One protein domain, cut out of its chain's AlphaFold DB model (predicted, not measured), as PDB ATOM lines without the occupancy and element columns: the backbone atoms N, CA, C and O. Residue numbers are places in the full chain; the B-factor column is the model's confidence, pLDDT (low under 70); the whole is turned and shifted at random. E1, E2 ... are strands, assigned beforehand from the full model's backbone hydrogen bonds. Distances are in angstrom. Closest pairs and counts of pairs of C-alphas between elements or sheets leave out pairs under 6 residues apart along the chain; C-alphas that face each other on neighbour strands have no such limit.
ATOM      1  N   SER A  46     -18.745  16.392 101.269       67.81
ATOM      2  CA  SER A  46     -19.102  17.512 102.134       67.81
ATOM      3  C   SER A  46     -18.565  17.273 103.546       67.81
ATOM      4  O   SER A  46     -19.242  16.672 104.380       67.81
ATOM      5  N   ILE A  47     -17.333  17.707 103.809       81.62
ATOM      6  CA  ILE A  47     -16.768  17.716 105.159       81.62
ATOM      7  C   ILE A  47     -17.390  18.887 105.912       81.62
ATOM      8  O   ILE A  47     -17.297  20.040 105.492       81.62
ATOM      9  N   GLN A  48     -18.066  18.587 107.018       86.06
ATOM     10  CA  GLN A  48     -18.638  19.614 107.873       86.06
ATOM     11  C   GLN A  48     -17.552  20.145 108.809       86.06
ATOM     12  O   GLN A  48     -17.005  19.408 109.624       86.06
ATOM     13  N   VAL A  49     -17.260  21.437 108.687       85.31
ATOM     14  CA  VAL A  49     -16.256  22.146 109.485       85.31
ATOM     15  C   VAL A  49     -16.959  23.112 110.432       85.31
ATOM     16  O   VAL A  49     -17.955  23.742 110.065       85.31
ATOM     17  N   SER A  50     -16.446  23.229 111.654       84.81
ATOM     18  CA  SER A  50     -16.920  24.192 112.646       84.81
ATOM     19  C   SER A  50     -16.760  25.632 112.137       84.81
ATOM     20  O   SER A  50     -15.916  25.930 111.290       84.81
ATOM     21  N   GLY A  51     -17.580  26.558 112.641       79.56
ATOM     22  CA  GLY A  51     -17.581  27.955 112.189       79.56
ATOM     23  C   GLY A  51     -16.247  28.682 112.403       79.56
ATOM     24  O   GLY A  51     -15.938  29.621 111.671       79.56
ATOM     25  N   ASP A  52     -15.452  28.219 113.366       82.44
ATOM     26  CA  ASP A  52     -14.106  28.704 113.671       82.44
ATOM     27  C   ASP A  52     -13.000  28.056 112.817       82.44
ATOM     28  O   ASP A  52     -11.855  28.500 112.872       82.44
ATOM     29  N   GLY A  53     -13.319  27.032 112.019       80.31
ATOM     30  CA  GLY A  53     -12.367  26.390 111.113       80.31
ATOM     31  C   GLY A  53     -11.309  25.521 111.797       80.31
ATOM     32  O   GLY A  53     -10.291  25.237 111.175       80.31
ATOM     33  N   ARG A  54     -11.505  25.129 113.064       86.88
ATOM     34  CA  ARG A  54     -10.543  24.298 113.819       86.88
ATOM     35  C   ARG A  54     -10.916  22.828 113.900       86.88
ATOM     36  O   ARG A  54     -10.038  21.982 114.045       86.88
ATOM     37  N   TYR A  55     -12.206  22.535 113.804       89.94
ATOM     38  CA  TYR A  55     -12.734  21.193 113.991       89.94
ATOM     39  C   TYR A  55     -13.525  20.737 112.772       89.94
ATOM     40  O   TYR A  55     -14.254  21.529 112.174       89.94
ATOM     41  N   TRP A  56     -13.427  19.455 112.442       89.50
ATOM     42  CA  TRP A  56     -14.249  18.795 111.432       89.50
ATOM     43  C   TRP A  56     -15.083  17.681 112.069       89.50
ATOM     44  O   TRP A  56     -14.705  17.114 113.092       89.50
ATOM     45  N   TRP A  57     -16.247  17.394 111.498       87.75
ATOM     46  CA  TRP A  57     -17.150  16.361 111.999       87.75
ATOM     47  C   TRP A  57     -16.832  15.004 111.370       87.75
ATOM     48  O   TRP A  57     -16.928  14.853 110.150       87.75
ATOM     49  N   ASP A  58     -16.508  14.010 112.197       85.94
ATOM     50  CA  ASP A  58     -16.185  12.649 111.738       85.94
ATOM     51  C   ASP A  58     -17.408  11.743 111.513       85.94
ATOM     52  O   ASP A  58     -17.271  10.620 111.031       85.94
ATOM     53  N   GLY A  59     -18.608  12.240 111.824       86.88
ATOM     54  CA  GLY A  59     -19.855  11.472 111.834       86.88
ATOM     55  C   GLY A  59     -20.395  11.213 113.243       86.88
ATOM     56  O   GLY A  59     -21.604  11.058 113.399       86.88
ATOM     57  N   SER A  60     -19.532  11.236 114.260       90.19
ATOM     58  CA  SER A  60     -19.864  10.987 115.668       90.19
ATOM     59  C   SER A  60     -19.365  12.079 116.620       90.19
ATOM     60  O   SER A  60     -19.978  12.293 117.666       90.19
ATOM     61  N   SER A  61     -18.251  12.738 116.308       91.69
ATOM     62  CA  SER A  61     -17.589  13.721 117.160       91.69
ATOM     63  C   SER A  61     -16.829  14.780 116.355       91.69
ATOM     64  O   SER A  61     -16.515  14.612 115.175       91.69
ATOM     65  N   TRP A  62     -16.553  15.909 117.011       90.88
ATOM     66  CA  TRP A  62     -15.713  16.967 116.461       90.88
ATOM     67  C   TRP A  62     -14.239  16.609 116.654       90.88
ATOM     68  O   TRP A  62     -13.787  16.419 117.781       90.88
ATOM     69  N   GLN A  63     -13.498  16.555 115.555       91.62
ATOM     70  CA  GLN A  63     -12.079  16.221 115.508       91.62
ATOM     71  C   GLN A  63     -11.254  17.447 115.139       91.62
ATOM     72  O   GLN A  63     -11.647  18.224 114.270       91.62
ATOM     73  N   ASP A  64     -10.101  17.625 115.781       89.75
ATOM     74  CA  ASP A  64      -9.193  18.729 115.458       89.75
ATOM     75  C   ASP A  64      -8.538  18.502 114.089       89.75
ATOM     76  O   ASP A  64      -7.971  17.438 113.810       89.75
ATOM     77  N   ILE A  65      -8.599  19.527 113.241       87.56
ATOM     78  CA  ILE A  65      -8.066  19.548 111.872       87.56
ATOM     79  C   ILE A  65      -6.546  19.337 111.824       87.56
ATOM     80  O   ILE A  65      -6.031  18.798 110.841       87.56
ATOM     81  N   ASN A  66      -5.829  19.725 112.883       84.88
ATOM     82  CA  ASN A  66      -4.373  19.594 112.982       84.88
ATOM     83  C   ASN A  66      -3.929  18.237 113.536       84.88
ATOM     84  O   ASN A  66      -2.749  17.901 113.444       84.88
ATOM     85  N   VAL A  67      -4.848  17.470 114.126       86.44
ATOM     86  CA  VAL A  67      -4.547  16.166 114.736       86.44
ATOM     87  C   VAL A  67      -4.950  15.037 113.800       86.44
ATOM     88  O   VAL A  67      -4.176  14.106 113.579       86.44
ATOM     89  N   THR A  68      -6.131  15.148 113.192       87.38
ATOM     90  CA  THR A  68      -6.674  14.106 112.322       87.38
ATOM     91  C   THR A  68      -7.223  14.734 111.054       87.38
ATOM     92  O   THR A  68      -8.055  15.630 111.114       87.38
ATOM     93  N   ALA A  69      -6.808  14.226 109.894       86.50
ATOM     94  CA  ALA A  69      -7.423  14.582 108.620       86.50
ATOM     95  C   ALA A  69      -8.508  13.554 108.238       86.50
ATOM     96  O   ALA A  69      -8.252  12.348 108.359       86.50
ATOM     97  N   PRO A  70      -9.665  13.980 107.697       85.12
ATOM     98  CA  PRO A  70     -10.695  13.067 107.207       85.12
ATOM     99  C   PRO A  70     -10.126  12.138 106.130       85.12
ATOM    100  O   PRO A  70      -9.378  12.586 105.253       85.12
ATOM    101  N   SER A  71     -10.476  10.852 106.172       83.00
ATOM    102  CA  SER A  71     -10.028   9.855 105.183       83.00
ATOM    103  C   SER A  71     -10.686  10.047 103.817       83.00
ATOM    104  O   SER A  71     -10.072   9.769 102.792       83.00
ATOM    105  N   ASN A  72     -11.913  10.562 103.806       81.75
ATOM    106  CA  ASN A  72     -12.666  10.887 102.602       81.75
ATOM    107  C   ASN A  72     -12.296  12.258 102.012       81.75
ATOM    108  O   ASN A  72     -12.670  12.537 100.879       81.75
ATOM    109  N   ALA A  73     -11.578  13.122 102.735       86.38
ATOM    110  CA  ALA A  73     -11.283  14.462 102.242       86.38
ATOM    111  C   ALA A  73     -10.343  14.454 101.037       86.38
ATOM    112  O   ALA A  73      -9.331  13.747 101.022       86.38
ATOM    113  N   LEU A  74     -10.657  15.308 100.057       86.25
ATOM    114  CA  LEU A  74      -9.837  15.499  98.867       86.25
ATOM    115  C   LEU A  74      -8.407  15.852  99.290       86.25
ATOM    116  O   LEU A  74      -8.192  16.715 100.142       86.25
ATOM    117  N   ARG A  75      -7.431  15.154  98.714       87.06
ATOM    118  CA  ARG A  75      -6.008  15.378  98.966       87.06
ATOM    119  C   ARG A  75      -5.393  16.176  97.827       87.06
ATOM    120  O   ARG A  75      -5.796  16.039  96.674       87.06
ATOM    121  N   SER A  76      -4.420  17.010  98.170       87.06
ATOM    122  CA  SER A  76      -3.550  17.659  97.194       87.06
ATOM    123  C   SER A  76      -2.755  16.587  96.426       87.06
ATOM    124  O   SER A  76      -2.531  15.507  96.980       87.06
ATOM    125  N   PRO A  77      -2.325  16.831  95.172       85.25
ATOM    126  CA  PRO A  77      -1.594  15.838  94.374       85.25
ATOM    127  C   PRO A  77      -0.311  15.310  95.033       85.25
ATOM    128  O   PRO A  77       0.088  14.176  94.791       85.25
ATOM    129  N   ASP A  78       0.320  16.126  95.876       86.06
ATOM    130  CA  ASP A  78       1.498  15.780  96.679       86.06
ATOM    131  C   ASP A  78       1.159  15.057  97.998       86.06
ATOM    132  O   ASP A  78       2.051  14.617  98.719       86.06
ATOM    133  N   GLY A  79      -0.126  14.949  98.345       86.75
ATOM    134  CA  GLY A  79      -0.620  14.346  99.581       86.75
ATOM    135  C   GLY A  79      -0.332  15.150 100.853       86.75
ATOM    136  O   GLY A  79      -0.705  14.702 101.938       86.75
ATOM    137  N   ALA A  80       0.301  16.323 100.753       88.50
ATOM    138  CA  ALA A  80       0.704  17.114 101.916       88.50
ATOM    139  C   ALA A  80      -0.461  17.890 102.540       88.50
ATOM    140  O   ALA A  80      -0.420  18.210 103.728       88.50
ATOM    141  N   TYR A  81      -1.505  18.161 101.755       88.81
ATOM    142  CA  TYR A  81      -2.662  18.942 102.174       88.81
ATOM    143  C   TYR A  81      -3.975  18.203 101.922       88.81
ATOM    144  O   TYR A  81      -4.093  17.392 100.997       88.81
ATOM    145  N   TRP A  82      -4.977  18.509 102.737       88.31
ATOM    146  CA  TRP A  82      -6.350  18.058 102.579       88.31
ATOM    147  C   TRP A  82      -7.315  19.238 102.501       88.31
ATOM    148  O   TRP A  82      -7.085  20.285 103.105       88.31
ATOM    149  N   TRP A  83      -8.372  19.078 101.713       85.62
ATOM    150  CA  TRP A  83      -9.382  20.101 101.479       85.62
ATOM    151  C   TRP A  83     -10.558  19.916 102.430       85.62
ATOM    152  O   TRP A  83     -11.170  18.849 102.439       85.62
ATOM    153  N   ASP A  84     -10.904  20.958 103.184       79.62
ATOM    154  CA  ASP A  84     -12.027  20.938 104.131       79.62
ATOM    155  C   ASP A  84     -13.344  21.485 103.542       79.62
ATOM    156  O   ASP A  84     -14.349  21.591 104.240       79.62
ATOM    157  N   GLY A  85     -13.350  21.849 102.255       75.88
ATOM    158  CA  GLY A  85     -14.470  22.528 101.594       75.88
ATOM    159  C   GLY A  85     -14.279  24.041 101.428       75.88
ATOM    160  O   GLY A  85     -14.948  24.646 100.583       75.88
ATOM    161  N   ARG A  86     -13.362  24.657 102.185       74.81
ATOM    162  CA  ARG A  86     -13.091  26.109 102.212       74.81
ATOM    163  C   ARG A  86     -11.604  26.456 102.085       74.81
ATOM    164  O   ARG A  86     -11.270  27.448 101.442       74.81
ATOM    165  N   ALA A  87     -10.731  25.671 102.700       80.12
ATOM    166  CA  ALA A  87      -9.300  25.878 102.798       80.12
ATOM    167  C   ALA A  87      -8.530  24.549 102.720       80.12
ATOM    168  O   ALA A  87      -9.036  23.462 103.010       80.12
ATOM    169  N   TRP A  88      -7.268  24.659 102.308       85.25
ATOM    170  CA  TRP A  88      -6.313  23.560 102.356       85.25
ATOM    171  C   TRP A  88      -5.629  23.545 103.718       85.25
ATOM    172  O   TRP A  88      -5.025  24.543 104.114       85.25
ATOM    173  N   HIS A  89      -5.676  22.403 104.397       85.75
ATOM    174  CA  HIS A  89      -5.003  22.183 105.673       85.75
ATOM    175  C   HIS A  89      -3.898  21.147 105.523       85.75
ATOM    176  O   HIS A  89      -4.046  20.209 104.738       85.75
ATOM    177  N   PRO A  90      -2.777  21.286 106.243       88.12
ATOM    178  CA  PRO A  90      -1.730  20.280 106.226       88.12
ATOM    179  C   PRO A  90      -2.270  18.951 106.761       88.12
ATOM    180  O   PRO A  90      -3.000  18.906 107.750       88.12
ATOM    181  N   VAL A  91      -1.915  17.851 106.101       87.81
ATOM    182  CA  VAL A  91      -2.216  16.508 106.597       87.81
ATOM    183  C   VAL A  91      -1.325  16.249 107.814       87.81
ATOM    184  O   VAL A  91      -0.096  16.297 107.678       87.81
ATOM    185  N   PRO A  92      -1.903  15.946 108.989       82.50
ATOM    186  CA  PRO A  92      -1.126  15.589 110.164       82.50
ATOM    187  C   PRO A  92      -0.292  14.349 109.853       82.50
ATOM    188  O   PRO A  92      -0.819  13.292 109.491       82.50
ATOM    189  N   ARG A  93       1.032  14.475 109.953       70.94
ATOM    190  CA  ARG A  93       1.915  13.312 109.883       70.94
ATOM    191  C   ARG A  93       1.706  12.536 111.174       70.94
ATOM    192  O   ARG A  93       1.904  13.097 112.247       70.94
ATOM    193  N   ARG A  94       1.297  11.267 111.071       60.06
ATOM    194  CA  ARG A  94       1.342  10.349 112.214       60.06
ATOM    195  C   ARG A  94       2.800  10.296 112.670       60.06
ATOM    196  O   ARG A  94       3.639   9.822 111.905       60.06
ATOM    197  N   GLN A  95       3.087  10.904 113.818       50.78
ATOM    198  CA  GLN A  95       4.361  10.727 114.510       50.78
ATOM    199  C   GLN A  95       4.398   9.339 115.139       50.78
ATOM    200  O   GLN A  95       3.313   8.857 115.541       50.78
TER     201      GLN A  95
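AT A GLANCE: This is residues 46 to 95 of the 95 residues of an uncharacterized protein of Chloroflexi bacterium (UniProt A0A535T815). With little regular structure, the printed part is two small strand hairpins, E1 with E2 and E3 with E4, set one beyond the other along the longest axis and joined by a long loop, residues 65 to 80. Its 50 residues hold four named strands, in the order E1 E2 E3 E4, and no named helix; the class is all strand, with 12 residues in named elements. It is compact and rounded, with a radius of gyration of the C-alphas of 10.0 A and spans of 27 by 24 by 18 A.

IN THESE COORDINATES: E1, residues 55 to 57, begins at C-alpha 55 (-12.734, 21.193, 113.991). E2 is residues 62 to 64 and E3 residues 81 to 83. E4, residues 88 to 90, ends at C-alpha 90 (-1.730, 20.280, 106.226). E3 measures 6.9 A, the others 6.8 A.

HOW THE PARTS SIT: E1 and E2 form an antiparallel hairpin at 139 degrees, with N 56 and O 63 2.8 A apart, within hydrogen-bond range. E3 and E4 form another at 143 degrees, with N 89 and O 82 at 2.9 A. E2 and E3 are apart.

THE WHOLE: The C-alphas of Ser 60 and Asp 78, the two farthest apart, are 29.0 A from each other. The printed part has no cut. The link E2 to E3 is long. Residues 46, 94 and 95 have pLDDT under 70.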